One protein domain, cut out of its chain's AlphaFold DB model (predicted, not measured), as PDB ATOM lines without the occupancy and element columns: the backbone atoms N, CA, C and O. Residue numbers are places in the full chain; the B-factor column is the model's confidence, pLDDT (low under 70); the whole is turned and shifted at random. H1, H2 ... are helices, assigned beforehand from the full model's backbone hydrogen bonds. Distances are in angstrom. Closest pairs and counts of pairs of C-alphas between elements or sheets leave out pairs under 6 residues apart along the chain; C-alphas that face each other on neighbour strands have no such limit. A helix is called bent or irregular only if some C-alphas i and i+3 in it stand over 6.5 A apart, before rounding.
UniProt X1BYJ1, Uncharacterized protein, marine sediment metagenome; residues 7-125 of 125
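This is residues 7 to 125 of the 125 residues of an uncharacterized protein of marine sediment metagenome (UniProt X1BYJ1). Two long helices, H1 and the kinked H3, lie side by side and run opposite ways, while a third, H6, meets H3 near one end and the hairpin of H4 and H5 near its other. H1, H3, H6 and H4 touch in turn as a ring, H2 packs on H5, and residues 7 to 12 of H1 stick out. The 119 printed residues, with six named helices in the order H1 to H6 and no named strand, are all helix in class. The whole is compact, with a radius of gyration of the C-alphas of 14.6 A and spans of 46 by 30 by 21 A.

H1, residues 7 to 32, touches H3, residues 55 to 75, with residues 16 to 27 alone, at a shallow tilt of 18 degrees, opposite ways; the closest C-alphas, of Gly 20 and Leu 73, are 6.4 A apart. H3 is irregular, with C-alphas 68 and 71 8.5 A apart, and has a kink of 84 degrees near residue 69. H2, residues 37 to 46, touches H5, residues 94 to 102; the closest C-alphas, of Pro 37 and Ile 96, are 5.2 A apart. H4, residues 82 to 92, forms a helical hairpin with H5, closest at the C-alphas of Glu 90 and Phe 97, 5.1 A. H6, residues 106 to 124, is about perpendicular to H3 at 82 degrees and touches it with residues 120 to 122 alone; the closest C-alphas, of Gly 62 and Ile 121, are 5.5 A apart. Every O i to N i+4 pair is within hydrogen-bond range in H1, H2, H4, H5 and H6, and 15 of 17 are in H3.

H1 begins at C-alpha 7 (134.885, 40.159, 268.233) and is 37.2 A long; H3 is 25.5 A. H6, 25.6 A, ends at C-alpha 124 (134.636, 69.106, 286.779).

The C-alphas farthest apart, of Val 7 and Thr 46, are 48.2 A apart. The printed part has no cut and no long link. Mean pLDDT of the printed part is 78.7; 36 residues are under 70, among them 7 to 20 and 53 to 66.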
ATOM      1  N   VAL A   7     133.428  39.967 268.317       44.72
ATOM      2  CA  VAL A   7     134.885  40.159 268.233       44.72
ATOM      3  C   VAL A   7     135.246  41.548 267.701       44.72
ATOM      4  O   VAL A   7     136.149  42.179 268.236       44.72
ATOM      5  N   LEU A   8     134.517  42.065 266.706       40.59
ATOM      6  CA  LEU A   8     134.753  43.410 266.164       40.59
ATOM      7  C   LEU A   8     134.323  44.500 267.148       40.59
ATOM      8  O   LEU A   8     134.956  45.548 267.210       40.59
ATOM      9  N   ILE A   9     133.291  44.227 267.951       54.25
ATOM     10  CA  ILE A   9     132.872  45.109 269.044       54.25
ATOM     11  C   ILE A   9     133.976  45.178 270.110       54.25
ATOM     12  O   ILE A   9     134.428  46.270 270.431       54.25
ATOM     13  N   LYS A  10     134.486  44.031 270.582       56.56
ATOM     14  CA  LYS A  10     135.578  43.976 271.574       56.56
ATOM     15  C   LYS A  10     136.886  44.593 271.072       56.56
ATOM     16  O   LYS A  10     137.573  45.266 271.832       56.56
ATOM     17  N   PHE A  11     137.213  44.391 269.798       53.06
ATOM     18  CA  PHE A  11     138.392  44.993 269.178       53.06
ATOM     19  C   PHE A  11     138.255  46.517 269.075       53.06
ATOM     20  O   PHE A  11     139.167  47.247 269.446       53.06
ATOM     21  N   GLY A  12     137.090  47.010 268.640       55.06
ATOM     22  CA  GLY A  12     136.801  48.446 268.616       55.06
ATOM     23  C   GLY A  12     136.818  49.078 270.011       55.06
ATOM     24  O   GLY A  12     137.284  50.203 270.165       55.06
ATOM     25  N   GLU A  13     136.366  48.349 271.033       56.22
ATOM     26  CA  GLU A  13     136.463  48.770 272.433       56.22
ATOM     27  C   GLU A  13     137.917  48.854 272.909       56.22
ATOM     28  O   GLU A  13     138.286  49.879 273.468       56.22
ATOM     29  N   GLN A  14     138.761  47.851 272.644       60.09
ATOM     30  CA  GLN A  14     140.188  47.890 273.002       60.09
ATOM     31  C   GLN A  14     140.937  49.039 272.323       60.09
ATOM     32  O   GLN A  14     141.649  49.784 272.988       60.09
ATOM     33  N   VAL A  15     140.715  49.250 271.024       59.53
ATOM     34  CA  VAL A  15     141.326  50.373 270.298       59.53
ATOM     35  C   VAL A  15     140.864  51.716 270.874       59.53
ATOM     36  O   VAL A  15     141.651  52.655 270.975       59.53
ATOM     37  N   ALA A  16     139.600  51.823 271.290       59.12
ATOM     38  CA  ALA A  16     139.087  53.034 271.924       59.12
ATOM     39  C   ALA A  16     139.657  53.263 273.337       59.12
ATOM     40  O   ALA A  16     139.883  54.414 273.708       59.12
ATOM     41  N   VAL A  17     139.920  52.196 274.103       64.31
ATOM     42  CA  VAL A  17     140.622  52.259 275.401       64.31
ATOM     43  C   VAL A  17     142.032  52.787 275.214       64.31
ATOM     44  O   VAL A  17     142.409  53.764 275.852       64.31
ATOM     45  N   GLU A  18     142.792  52.172 274.312       67.31
ATOM     46  CA  GLU A  18     144.172  52.561 274.030       67.31
ATOM     47  C   GLU A  18     144.251  53.997 273.511       67.31
ATOM     48  O   GLU A  18     145.122  54.760 273.928       67.31
ATOM     49  N   ALA A  19     143.298  54.405 272.668       65.00
ATOM     50  CA  ALA A  19     143.180  55.789 272.235       65.00
ATOM     51  C   ALA A  19     142.889  56.724 273.419       65.00
ATOM     52  O   ALA A  19     143.595  57.711 273.589       65.00
ATOM     53  N   GLY A  20     141.902  56.414 274.267       67.31
ATOM     54  CA  GLY A  20     141.551  57.231 275.434       67.31
ATOM     55  C   GLY A  20     142.712  57.390 276.421       67.31
ATOM     56  O   GLY A  20     143.045  58.513 276.805       67.31
ATOM     57  N   LEU A  21     143.375  56.284 276.764       75.00
ATOM     58  CA  LEU A  21     144.571  56.268 277.609       75.00
ATOM     59  C   LEU A  21     145.733  57.023 276.959       75.00
ATOM     60  O   LEU A  21     146.430  57.766 277.642       75.00
ATOM     61  N   GLY A  22     145.909  56.908 275.640       74.75
ATOM     62  CA  GLY A  22     146.931  57.643 274.897       74.75
ATOM     63  C   GLY A  22     146.747  59.159 274.963       74.75
ATOM     64  O   GLY A  22     147.724  59.889 275.135       74.75
ATOM     65  N   VAL A  23     145.504  59.651 274.891       72.88
ATOM     66  CA  VAL A  23     145.238  61.092 275.009       72.88
ATOM     67  C   VAL A  23     145.440  61.573 276.452       72.88
ATOM     68  O   VAL A  23     146.034  62.632 276.649       72.88
ATOM     69  N   VAL A  24     145.027  60.795 277.462       78.88
ATOM     70  CA  VAL A  24     145.315  61.114 278.876       78.88
ATOM     71  C   VAL A  24     146.821  61.146 279.121       78.88
ATOM     72  O   VAL A  24     147.319  62.131 279.655       78.88
ATOM     73  N   ARG A  25     147.565  60.132 278.667       85.50
ATOM     74  CA  ARG A  25     149.028  60.095 278.762       85.50
ATOM     75  C   ARG A  25     149.667  61.316 278.114       85.50
ATOM     76  O   ARG A  25     150.485  61.967 278.748       85.50
ATOM     77  N   SER A  26     149.279  61.652 276.881       81.94
ATOM     78  CA  SER A  26     149.810  62.829 276.183       81.94
ATOM     79  C   SER A  26     149.540  64.113 276.965       81.94
ATOM     80  O   SER A  26     150.423  64.954 277.075       81.94
ATOM     81  N   PHE A  27     148.341  64.248 277.537       80.50
ATOM     82  CA  PHE A  27     147.982  65.392 278.366       80.50
ATOM     83  C   PHE A  27     148.831  65.475 279.645       80.50
ATOM     84  O   PHE A  27     149.316  66.554 279.977       80.50
ATOM     85  N   LEU A  28     149.035  64.358 280.353       83.75
ATOM     86  CA  LEU A  28     149.858  64.327 281.567       83.75
ATOM     87  C   LEU A  28     151.332  64.605 281.250       83.75
ATOM     88  O   LEU A  28     151.947  65.428 281.925       83.75
ATOM     89  N   ASN A  29     151.874  63.987 280.198       84.81
ATOM     90  CA  ASN A  29     153.251  64.200 279.749       84.81
ATOM     91  C   ASN A  29     153.514  65.661 279.395       84.81
ATOM     92  O   ASN A  29     154.510  66.230 279.836       84.81
ATOM     93  N   ASP A  30     152.598  66.304 278.670       82.88
ATOM     94  CA  ASP A  30     152.727  67.721 278.323       82.88
ATOM     95  C   ASP A  30     152.827  68.627 279.558       82.88
ATOM     96  O   ASP A  30     153.442  69.692 279.482       82.88
ATOM     97  N   LYS A  31     152.250  68.220 280.698       79.62
ATOM     98  CA  LYS A  31     152.302  68.977 281.957       79.62
ATOM     99  C   LYS A  31     153.592  68.780 282.734       79.62
ATOM    100  O   LYS A  31     154.006  69.695 283.437       79.62
ATOM    101  N   ILE A  32     154.229  67.626 282.588       85.06
ATOM    102  CA  ILE A  32     155.467  67.303 283.304       85.06
ATOM    103  C   ILE A  32     156.719  67.470 282.437       85.06
ATOM    104  O   ILE A  32     157.826  67.303 282.939       85.06
ATOM    105  N   LYS A  33     156.568  67.832 281.155       84.44
ATOM    106  CA  LYS A  33     157.678  67.921 280.194       84.44
ATOM    107  C   LYS A  33     158.800  68.877 280.609       84.44
ATOM    108  O   LYS A  33     159.957  68.609 280.302       84.44
ATOM    109  N   ASP A  34     158.448  69.958 281.304       85.25
ATOM    110  CA  ASP A  34     159.377  71.006 281.740       85.25
ATOM    111  C   ASP A  34     159.716  70.896 283.241       85.25
ATOM    112  O   ASP A  34     160.456  71.721 283.772       85.25
ATOM    113  N   ILE A  35     159.183  69.884 283.939       87.62
ATOM    114  CA  ILE A  35     159.442  69.653 285.363       87.62
ATOM    115  C   ILE A  35     160.813  68.996 285.522       87.62
ATOM    116  O   ILE A  35     161.110  67.985 284.883       87.62
ATOM    117  N   THR A  36     161.648  69.541 286.407       92.12
ATOM    118  CA  THR A  36     162.936  68.934 286.762       92.12
ATOM    119  C   THR A  36     162.804  67.967 287.950       92.12
ATOM    120  O   THR A  36     161.838  68.038 288.714       92.12
ATOM    121  N   PRO A  37     163.790  67.077 288.183       93.62
ATOM    122  CA  PRO A  37     163.857  66.274 289.408       93.62
ATOM    123  C   PRO A  37     163.765  67.105 290.695       93.62
ATOM    124  O   PRO A  37     163.104  66.700 291.646       93.62
ATOM    125  N   GLY A  38     164.387  68.290 290.717       92.00
ATOM    126  CA  GLY A  38     164.310  69.201 291.860       92.00
ATOM    127  C   GLY A  38     162.887  69.700 292.102       92.00
ATOM    128  O   GLY A  38     162.403  69.641 293.229       92.00
ATOM    129  N   ASP A  39     162.193  70.103 291.036       92.31
ATOM    130  CA  ASP A  39     160.802  70.564 291.115       92.31
ATOM    131  C   ASP A  39     159.867  69.447 291.582       92.31
ATOM    132  O   ASP A  39     159.008  69.676 292.430       92.31
ATOM    133  N   MET A  40     160.060  68.219 291.080       93.69
ATOM    134  CA  MET A  40     159.289  67.054 291.518       93.69
ATOM    135  C   MET A  40     159.523  66.755 293.001       93.69
ATOM    136  O   MET A  40     158.565  66.552 293.744       93.69
ATOM    137  N   TYR A  41     160.781  66.760 293.452       94.00
ATOM    138  CA  TYR A  41     161.102  66.585 294.866       94.00
ATOM    139  C   TYR A  41     160.393  67.641 295.720       94.00
ATOM    140  O   TYR A  41     159.697  67.296 296.676       94.00
ATOM    141  N   THR A  42     160.499  68.919 295.346       93.56
ATOM    142  CA  THR A  42     159.805  70.008 296.039       93.56
ATOM    143  C   THR A  42     158.295  69.799 296.038       93.56
ATOM    144  O   THR A  42     157.682  69.925 297.094       93.56
ATOM    145  N   ALA A  43     157.697  69.421 294.908       92.12
ATOM    146  CA  ALA A  43     156.261  69.196 294.802       92.12
ATOM    147  C   ALA A  43     155.775  68.050 295.706       92.12
ATOM    148  O   ALA A  43     154.729  68.180 296.344       92.12
ATOM    149  N   ILE A  44     156.555  66.969 295.829       94.12
ATOM    150  CA  ILE A  44     156.281  65.876 296.776       94.12
ATOM    151  C   ILE A  44     156.323  66.403 298.215       94.12
ATOM    152  O   ILE A  44     155.374  66.190 298.971       94.12
ATOM    153  N   GLN A  45     157.382  67.132 298.582       94.19
ATOM    154  CA  GLN A  45     157.579  67.649 299.943       94.19
ATOM    155  C   GLN A  45     156.521  68.682 300.355       94.19
ATOM    156  O   GLN A  45     156.113  68.726 301.515       94.19
ATOM    157  N   THR A  46     156.060  69.519 299.424       93.50
ATOM    158  CA  THR A  46     155.055  70.561 299.692       93.50
ATOM    159  C   THR A  46     153.627  70.111 299.388       93.50
ATOM    160  O   THR A  46     152.682  70.864 299.628       93.50
ATOM    161  N   ASN A  47     153.449  68.889 298.872       89.12
ATOM    162  CA  ASN A  47     152.180  68.373 298.358       89.12
ATOM    163  C   ASN A  47     151.529  69.315 297.321       89.12
ATOM    164  O   ASN A  47     150.298  69.424 297.250       89.12
ATOM    165  N   GLN A  48     152.358  69.996 296.523       89.19
ATOM    166  CA  GLN A  48     151.912  70.834 295.413       89.19
ATOM    167  C   GLN A  48     151.131  69.982 294.404       89.19
ATOM    168  O   GLN A  48     151.372  68.786 294.253       89.19
ATOM    169  N   ASP A  49     150.126  70.556 293.748       85.75
ATOM    170  CA  ASP A  49     149.425  69.838 292.685       85.75
ATOM    171  C   ASP A  49     150.336  69.766 291.451       85.75
ATOM    172  O   ASP A  49     150.745  70.790 290.903       85.75
ATOM    173  N   LEU A  50     150.684  68.537 291.056       80.06
ATOM    174  CA  LEU A  50     151.606  68.264 289.951       80.06
ATOM    175  C   LEU A  50     151.071  68.808 288.626       80.06
ATOM    176  O   LEU A  50     151.827  69.151 287.722       80.06
ATOM    177  N   TRP A  51     149.748  68.861 288.512       77.75
ATOM    178  CA  TRP A  51     149.056  69.187 287.281       77.75
ATOM    179  C   TRP A  51     148.675  70.664 287.206       77.75
ATOM    180  O   TRP A  51     148.097  71.067 286.204       77.75
ATOM    181  N   ASP A  52     148.983  71.473 288.227       71.06
ATOM    182  CA  ASP A  52     148.484  72.849 288.395       71.06
ATOM    183  C   ASP A  52     149.175  73.906 287.514       71.06
ATOM    184  O   ASP A  52     149.104  75.109 287.762       71.06
ATOM    185  N   VAL A  53     149.825  73.486 286.428       48.62
ATOM    186  CA  VAL A  53     150.386  74.411 285.440       48.62
ATOM    187  C   VAL A  53     149.264  74.867 284.489       48.62
ATOM    188  O   VAL A  53     148.849  74.138 283.586       48.62
ATOM    189  N   THR A  54     148.774  76.084 284.752       40.62
ATOM    190  CA  THR A  54     147.778  76.926 284.044       40.62
ATOM    191  C   THR A  54     146.319  76.411 283.948       40.62
ATOM    192  O   THR A  54     146.035  75.462 283.209       40.62
ATOM    193  N   PRO A  55     145.340  77.105 284.580       44.19
ATOM    194  CA  PRO A  55     143.903  76.783 284.519       44.19
ATOM    195  C   PRO A  55     143.283  76.765 283.111       44.19
ATOM    196  O   PRO A  55     142.367  75.978 282.856       44.19
ATOM    197  N   ASP A  56     143.775  77.602 282.194       45.31
ATOM    198  CA  ASP A  56     143.212  77.733 280.842       45.31
ATOM    199  C   ASP A  56     143.528  76.520 279.949       45.31
ATOM    200  O   ASP A  56     142.692  76.095 279.147       45.31
ATOM    201  N   ASP A  57     144.683  75.881 280.159       54.06
ATOM    202  CA  ASP A  57     145.086  74.679 279.424       54.06
ATOM    203  C   ASP A  57     144.392  73.418 279.936       54.06
ATOM    204  O   ASP A  57     144.077  72.523 279.150       54.06
ATOM    205  N   ILE A  58     144.130  73.330 281.246       52.81
ATOM    206  CA  ILE A  58     143.407  72.193 281.829       52.81
ATOM    207  C   ILE A  58     141.933  72.260 281.437       52.81
ATOM    208  O   ILE A  58     141.392  71.249 280.999       52.81
ATOM    209  N   ARG A  59     141.292  73.439 281.501       55.19
ATOM    210  CA  ARG A  59     139.900  73.589 281.044       55.19
ATOM    211  C   ARG A  59     139.773  73.375 279.544       55.19
ATOM    212  O   ARG A  59     138.961  72.568 279.111       55.19
ATOM    213  N   GLY A  60     140.604  74.027 278.731       60.50
ATOM    214  CA  GLY A  60     140.545  73.870 277.278       60.50
ATOM    215  C   GLY A  60     140.937  72.465 276.811       60.50
ATOM    216  O   GLY A  60     140.267  71.873 275.965       60.50
ATOM    217  N   GLY A  61     142.025  71.911 277.347       62.78
ATOM    218  CA  GLY A  61     142.506  70.563 277.038       62.78
ATOM    219  C   GLY A  61     141.561  69.478 277.541       62.78
ATOM    220  O   GLY A  61     141.115  68.649 276.751       62.78
ATOM    221  N   GLY A  62     141.194  69.522 278.820       65.12
ATOM    222  CA  GLY A  62     140.335  68.529 279.449       65.12
ATOM    223  C   GLY A  62     138.871  68.602 279.002       65.12
ATOM    224  O   GLY A  62     138.291  67.548 278.758       65.12
ATOM    225  N   SER A  63     138.288  69.780 278.738       66.56
ATOM    226  CA  SER A  63     136.942  69.840 278.136       66.56
ATOM    227  C   SER A  63     136.939  69.355 276.681       66.56
ATOM    228  O   SER A  63     135.980  68.708 276.266       66.56
ATOM    229  N   ARG A  64     138.011  69.563 275.895       67.38
ATOM    230  CA  ARG A  64     138.150  68.923 274.565       67.38
ATOM    231  C   ARG A  64     138.266  67.403 274.680       67.38
ATOM    232  O   ARG A  64     137.657  66.685 273.886       67.38
ATOM    233  N   LEU A  65     139.015  66.928 275.675       67.06
ATOM    234  CA  LEU A  65     139.169  65.511 276.001       67.06
ATOM    235  C   LEU A  65     137.812  64.882 276.330       67.06
ATOM    236  O   LEU A  65     137.404  63.912 275.696       67.06
ATOM    237  N   LYS A  66     137.077  65.489 277.265       69.44
ATOM    238  CA  LYS A  66     135.763  65.031 277.708       69.44
ATOM    239  C   LYS A  66     134.718  65.135 276.605       69.44
ATOM    240  O   LYS A  66     133.962  64.196 276.401       69.44
ATOM    241  N   HIS A  67     134.696  66.219 275.836       71.75
ATOM    242  CA  HIS A  67     133.747  66.363 274.733       71.75
ATOM    243  C   HIS A  67     133.933  65.274 273.666       71.75
ATOM    244  O   HIS A  67     132.956  64.742 273.143       71.75
ATOM    245  N   ARG A  68     135.183  64.917 273.351       67.81
ATOM    246  CA  ARG A  68     135.489  63.952 272.288       67.81
ATOM    247  C   ARG A  68     135.495  62.498 272.761       67.81
ATOM    248  O   ARG A  68     135.172  61.614 271.974       67.81
ATOM    249  N   PHE A  69     135.853  62.252 274.020       68.81
ATOM    250  CA  PHE A  69     136.100  60.909 274.554       68.81
ATOM    251  C   PHE A  69     135.387  60.615 275.880       68.81
ATOM    252  O   PHE A  69     135.613  59.554 276.451       68.81
ATOM    253  N   GLY A  70     134.509  61.496 276.369       69.88
ATOM    254  CA  GLY A  70     133.892  61.417 277.701       69.88
ATOM    255  C   GLY A  70     133.265  60.063 278.022       69.88
ATOM    256  O   GLY A  70     133.605  59.472 279.038       69.88
ATOM    257  N   ASN A  71     132.468  59.501 277.106       71.75
ATOM    258  CA  ASN A  71     131.854  58.178 277.293       71.75
ATOM    259  C   ASN A  71     132.888  57.053 277.484       71.75
ATOM    260  O   ASN A  71     132.646  56.096 278.217       71.75
ATOM    261  N   TYR A  72     134.042  57.147 276.817       68.31
ATOM    262  CA  TYR A  72     135.124  56.174 276.962       68.31
ATOM    263  C   TYR A  72     135.901  56.416 278.256       68.31
ATOM    264  O   TYR A  72     136.163  55.477 278.996       68.31
ATOM    265  N   LEU A  73     136.209  57.672 278.571       70.00
ATOM    266  CA  LEU A  73     136.899  58.040 279.805       70.00
ATOM    267  C   LEU A  73     136.091  57.647 281.049       70.00
ATOM    268  O   LEU A  73     136.664  57.131 281.998       70.00
ATOM    269  N   GLU A  74     134.766  57.800 281.029       74.19
ATOM    270  CA  GLU A  74     133.885  57.330 282.106       74.19
ATOM    271  C   GLU A  74     133.886  55.802 282.231       74.19
ATOM    272  O   GLU A  74     133.946  55.271 283.344       74.19
ATOM    273  N   LYS A  75     133.860  55.087 281.099       72.19
ATOM    274  CA  LYS A  75     133.878  53.616 281.063       72.19
ATOM    275  C   LYS A  75     135.208  53.034 281.552       72.19
ATOM    276  O   LYS A  75     135.205  51.967 282.157       72.19
ATOM    277  N   TYR A  76     136.316  53.734 281.319       71.06
ATOM    278  CA  TYR A  76     137.676  53.258 281.597       71.06
ATOM    279  C   TYR A  76     138.409  54.077 282.665       71.06
ATOM    280  O   TYR A  76     139.617  53.951 282.824       71.06
ATOM    281  N   GLN A  77     137.692  54.883 283.449       73.19
ATOM    282  CA  GLN A  77     138.281  55.718 284.503       73.19
ATOM    283  C   GLN A  77     139.113  54.930 285.523       73.19
ATOM    284  O   GLN A  77     140.057  55.465 286.095       73.19
ATOM    285  N   ASN A  78     138.762  53.663 285.752       76.31
ATOM    286  CA  ASN A  78     139.456  52.789 286.696       76.31
ATOM    287  C   ASN A  78     140.789  52.265 286.143       76.31
ATOM    288  O   ASN A  78     141.654  51.889 286.928       76.31
ATOM    289  N   GLU A  79     140.963  52.282 284.820       80.25
ATOM    290  CA  GLU A  79     142.221  51.928 284.152       80.25
ATOM    291  C   GLU A  79     143.257  53.053 284.294       80.25
ATOM    292  O   GLU A  79     144.453  52.826 284.179       80.25
ATOM    293  N   ILE A  80     142.824  54.286 284.576       80.38
ATOM    294  CA  ILE A  80     143.736  55.376 284.927       80.38
ATOM    295  C   ILE A  80     144.031  55.237 286.422       80.38
ATOM    296  O   ILE A  80     143.227  55.625 287.274       80.38
ATOM    297  N   ASN A  81     145.171  54.638 286.746       87.44
ATOM    298  CA  ASN A  81     145.623  54.416 288.115       87.44
ATOM    299  C   ASN A  81     147.100  54.809 288.275       87.44
ATOM    300  O   ASN A  81     147.784  55.145 287.305       87.44
ATOM    301  N   THR A  82     147.580  54.811 289.518       91.69
ATOM    302  CA  THR A  82     148.947  55.228 289.848       91.69
ATOM    303  C   THR A  82     150.001  54.382 289.148       91.69
ATOM    304  O   THR A  82     150.988  54.935 288.683       91.69
ATOM    305  N   GLU A  83     149.788  53.072 289.042       91.56
ATOM    306  CA  GLU A  83     150.724  52.138 288.410       91.56
ATOM    307  C   GLU A  83     150.947  52.500 286.939       91.56
ATOM    308  O   GLU A  83     152.069  52.800 286.544       91.56
ATOM    309  N   ILE A  84     149.869  52.621 286.162       89.38
ATOM    310  CA  ILE A  84     149.937  52.982 284.741       89.38
ATOM    311  C   ILE A  84     150.547  54.376 284.535       89.38
ATOM    312  O   ILE A  84     151.336  54.587 283.613       89.38
ATOM    313  N   VAL A  85     150.218  55.344 285.395       89.69
ATOM    314  CA  VAL A  85     150.810  56.688 285.303       89.69
ATOM    315  C   VAL A  85     152.306  56.647 285.617       89.69
ATOM    316  O   VAL A  85     153.083  57.311 284.935       89.69
ATOM    317  N   LEU A  86     152.732  55.858 286.603       93.75
ATOM    318  CA  LEU A  86     154.147  55.674 286.911       93.75
ATOM    319  C   LEU A  86     154.895  54.975 285.776       93.75
ATOM    320  O   LEU A  86     155.990  55.418 285.456       93.75
ATOM    321  N   GLU A  87     154.307  53.971 285.120       93.19
ATOM    322  CA  GLU A  87     154.893  53.338 283.928       93.19
ATOM    323  C   GLU A  87     155.101  54.347 282.788       93.19
ATOM    324  O   GLU A  87     156.121  54.333 282.094       93.19
ATOM    325  N   TRP A  88     154.146  55.261 282.583       92.75
ATOM    326  CA  TRP A  88     154.293  56.327 281.590       92.75
ATOM    327  C   TRP A  88     155.430  57.280 281.957       92.75
ATOM    328  O   TRP A  88     156.265  57.589 281.106       92.75
ATOM    329  N   ILE A  89     155.503  57.703 283.223       92.19
ATOM    330  CA  ILE A  89     156.569  58.585 283.712       92.19
ATOM    331  C   ILE A  89     157.927  57.880 283.646       92.19
ATOM    332  O   ILE A  89     158.904  58.505 283.256       92.19
ATOM    333  N   GLU A  90     158.018  56.593 283.977       95.31
ATOM    334  CA  GLU A  90     159.253  55.810 283.854       95.31
ATOM    335  C   GLU A  90     159.759  55.811 282.412       95.31
ATOM    336  O   GLU A  90     160.941  56.054 282.158       95.31
ATOM    337  N   LYS A  91     158.848  55.590 281.461       92.94
ATOM    338  CA  LYS A  91     159.179  55.519 280.040       92.94
ATOM    339  C   LYS A  91     159.570  56.869 279.444       92.94
ATOM    340  O   LYS A  91     160.514  56.927 278.657       92.94
ATOM    341  N   ASP A  92     158.833  57.925 279.774       92.00
ATOM    342  CA  ASP A  92     158.960  59.226 279.110       92.00
ATOM    343  C   ASP A  92     159.853  60.210 279.896       92.00
ATOM    344  O   ASP A  92     160.528  61.051 279.304       92.00
ATOM    345  N   HIS A  93     159.914  60.074 281.225       92.25
ATOM    346  CA  HIS A  93     160.632  60.955 282.153       92.25
ATOM    347  C   HIS A  93     161.365  60.158 283.260       92.25
ATOM    348  O   HIS A  93     161.105  60.356 284.453       92.25
ATOM    349  N   PRO A  94     162.336  59.286 282.919       95.38
ATOM    350  CA  PRO A  94     162.941  58.338 283.864       95.38
ATOM    351  C   PRO A  94     163.597  58.996 285.090       95.38
ATOM    352  O   PRO A  94     163.588  58.434 286.185       95.38
ATOM    353  N   ALA A  95     164.136  60.211 284.951       94.50
ATOM    354  CA  ALA A  95     164.706  60.966 286.072       94.50
ATOM    355  C   ALA A  95     163.635  61.447 287.071       94.50
ATOM    356  O   ALA A  95     163.864  61.462 288.283       94.50
ATOM    357  N   ILE A  96     162.450  61.805 286.572       94.56
ATOM    358  CA  ILE A  96     161.295  62.168 287.395       94.56
ATOM    359  C   ILE A  96     160.765  60.931 288.108       94.56
ATOM    360  O   ILE A  96     160.585  60.970 289.324       94.56
ATOM    361  N   PHE A  97     160.612  59.815 287.390       96.44
ATOM    362  CA  PHE A  97     160.242  58.534 287.991       96.44
ATOM    363  C   PHE A  97     161.197  58.143 289.122       96.44
ATOM    364  O   PHE A  97     160.755  57.879 290.239       96.44
ATOM    365  N   SER A  98     162.507  58.197 288.862       97.31
ATOM    366  CA  SER A  98     163.534  57.920 289.868       97.31
ATOM    367  C   SER A  98     163.386  58.813 291.101       97.31
ATOM    368  O   SER A  98     163.514  58.342 292.229       97.31
ATOM    369  N   THR A  99     163.057  60.089 290.910       96.62
ATOM    370  CA  THR A  99     162.818  61.012 292.023       96.62
ATOM    371  C   THR A  99     161.596  60.596 292.836       96.62
ATOM    372  O   THR A  99     161.674  60.556 294.060       96.62
ATOM    373  N   ILE A 100     160.490  60.236 292.180       96.06
ATOM    374  CA  ILE A 100     159.258  59.802 292.847       96.06
ATOM    375  C   ILE A 100     159.514  58.567 293.717       96.06
ATOM    376  O   ILE A 100     159.179  58.580 294.898       96.06
ATOM    377  N   ILE A 101     160.131  57.517 293.166       97.25
ATOM    378  CA  ILE A 101     160.320  56.253 293.899       97.25
ATOM    379  C   ILE A 101     161.339  56.365 295.041       97.25
ATOM    380  O   ILE A 101     161.264  55.603 296.000       97.25
ATOM    381  N   ASN A 102     162.281  57.311 294.950       97.19
ATOM    382  CA  ASN A 102     163.341  57.500 295.942       97.19
ATOM    383  C   ASN A 102     163.031  58.600 296.970       97.19
ATOM    384  O   ASN A 102     163.809  58.799 297.903       97.19
ATOM    385  N   THR A 103     161.917  59.319 296.822       96.81
ATOM    386  CA  THR A 103     161.490  60.348 297.778       96.81
ATOM    387  C   THR A 103     160.471  59.761 298.746       96.81
ATOM    388  O   THR A 103     159.504  59.117 298.336       96.81
ATOM    389  N   THR A 104     160.655  60.007 300.045       96.19
ATOM    390  CA  THR A 104     159.652  59.666 301.063       96.19
ATOM    391  C   THR A 104     158.300  60.271 300.686       96.19
ATOM    392  O   THR A 104     158.230  61.422 300.266       96.19
ATOM    393  N   ASP A 105     157.238  59.477 300.806       95.81
ATOM    394  CA  ASP A 105     155.872  59.823 300.394       95.81
ATOM    395  C   ASP A 105     155.657  60.063 298.890       95.81
ATOM    396  O   ASP A 105     154.561  60.462 298.500       95.81
ATOM    397  N   GLY A 106     156.627  59.754 298.020       95.12
ATOM    398  CA  GLY A 106     156.485  59.928 296.571       95.12
ATOM    399  C   GLY A 106     155.357  59.094 295.949       95.12
ATOM    400  O   GLY A 106     154.558  59.623 295.177       95.12
ATOM    401  N   ILE A 107     155.220  57.819 296.335       96.00
ATOM    402  CA  ILE A 107     154.108  56.963 295.876       96.00
ATOM    403  C   ILE A 107     152.754  57.459 296.425       96.00
ATOM    404  O   ILE A 107     151.878  57.754 295.609       96.00
ATOM    405  N   PRO A 108     152.574  57.672 297.749       96.62
ATOM    406  CA  PRO A 108     151.355  58.289 298.282       96.62
ATOM    407  C   PRO A 108     151.011  59.647 297.658       96.62
ATOM    408  O   PRO A 108     149.839  59.989 297.501       96.62
ATOM    409  N   TYR A 109     152.017  60.459 297.330       95.25
ATOM    410  CA  TYR A 109     151.832  61.713 296.609       95.25
ATOM    411  C   TYR A 109     151.224  61.458 295.231       95.25
ATOM    412  O   TYR A 109     150.182  62.038 294.924       95.25
ATOM    413  N   MET A 110     151.805  60.555 294.439       94.56
ATOM    414  CA  MET A 110     151.293  60.236 293.107       94.56
ATOM    415  C   MET A 110     149.872  59.675 293.138       94.56
ATOM    416  O   MET A 110     149.058  60.095 292.321       94.56
ATOM    417  N   GLU A 111     149.527  58.831 294.112       94.56
ATOM    418  CA  GLU A 111     148.146  58.359 294.301       94.56
ATOM    419  C   GLU A 111     147.160  59.525 294.448       94.56
ATOM    420  O   GLU A 111     146.136  59.580 293.761       94.56
ATOM    421  N   ARG A 112     147.496  60.523 295.277       93.56
ATOM    422  CA  ARG A 112     146.664  61.727 295.434       93.56
ATOM    423  C   ARG A 112     146.571  62.535 294.143       93.56
ATOM    424  O   ARG A 112     145.495  63.030 293.816       93.56
ATOM    425  N   GLN A 113     147.682  62.704 293.425       90.88
ATOM    426  CA  GLN A 113     147.702  63.476 292.179       90.88
ATOM    427  C   GLN A 113     146.888  62.792 291.073       90.88
ATOM    428  O   GLN A 113     146.180  63.473 290.331       90.88
ATOM    429  N   VAL A 114     146.942  61.461 290.974       89.94
ATOM    430  CA  VAL A 114     146.164  60.685 289.997       89.94
ATOM    431  C   VAL A 114     144.667  60.773 290.291       89.94
ATOM    432  O   VAL A 114     143.878  61.052 289.389       89.94
ATOM    433  N   GLU A 115     144.255  60.641 291.551       88.62
ATOM    434  CA  GLU A 115     142.842  60.789 291.915       88.62
ATOM    435  C   GLU A 115     142.315  62.212 291.670       88.62
ATOM    436  O   GLU A 115     141.217  62.387 291.132       88.62
ATOM    437  N   LYS A 116     143.122  63.243 291.959       86.56
ATOM    438  CA  LYS A 116     142.778  64.637 291.634       86.56
ATOM    439  C   LYS A 116     142.540  64.831 290.139       86.56
ATOM    440  O   LYS A 116     141.534  65.431 289.760       86.56
ATOM    441  N   ILE A 117     143.443  64.352 289.279       80.25
ATOM    442  CA  ILE A 117     143.306  64.592 287.839       80.25
ATOM    443  C   ILE A 117     142.173  63.771 287.221       80.25
ATOM    444  O   ILE A 117     141.458  64.288 286.364       80.25
ATOM    445  N   LYS A 118     141.925  62.550 287.715       80.62
ATOM    446  CA  LYS A 118     140.727  61.774 287.362       80.62
ATOM    447  C   LYS A 118     139.463  62.557 287.684       80.62
ATOM    448  O   LYS A 118     138.593  62.686 286.827       80.62
ATOM    449  N   TYR A 119     139.378  63.126 288.886       80.69
ATOM    450  CA  TYR A 119     138.239  63.947 289.277       80.69
ATOM    451  C   TYR A 119     138.068  65.168 288.362       80.69
ATOM    452  O   TYR A 119     136.978  65.370 287.827       80.69
ATOM    453  N   LYS A 120     139.146  65.922 288.101       75.56
ATOM    454  CA  LYS A 120     139.113  67.102 287.220       75.56
ATOM    455  C   LYS A 120     138.658  66.742 285.799       75.56
ATOM    456  O   LYS A 120     137.696  67.320 285.305       75.56
ATOM    457  N   ILE A 121     139.292  65.755 285.157       70.75
ATOM    458  CA  ILE A 121     138.996  65.355 283.766       70.75
ATOM    459  C   ILE A 121     137.573  64.802 283.618       70.75
ATOM    460  O   ILE A 121     136.903  65.085 282.625       70.75
ATOM    461  N   LEU A 122     137.108  64.000 284.578       67.62
ATOM    462  CA  LEU A 122     135.844  63.274 284.449       67.62
ATOM    463  C   LEU A 122     134.650  64.082 284.968       67.62
ATOM    464  O   LEU A 122     133.576  64.056 284.362       67.62
ATOM    465  N   LYS A 123     134.812  64.805 286.082       65.56
ATOM    466  CA  LYS A 123     133.685  65.365 286.844       65.56
ATOM    467  C   LYS A 123     133.575  66.887 286.813       65.56
ATOM    468  O   LYS A 123     132.448  67.368 286.873       65.56
ATOM    469  N   GLU A 124     134.674  67.631 286.707       59.84
ATOM    470  CA  GLU A 124     134.636  69.106 286.779       59.84
ATOM    471  C   GLU A 124     134.691  69.821 285.422       59.84
ATOM    472  O   GLU A 124     134.216  70.952 285.314       59.84
ATOM    473  N   LEU A 125     135.274  69.186 284.402       55.25
ATOM    474  CA  LEU A 125     135.411  69.735 283.043       55.25
ATOM    475  C   LEU A 125     134.275  69.344 282.104       55.25
ATOM    476  O   LEU A 125     134.238  69.891 280.975       55.25
TER     477      LEU A 125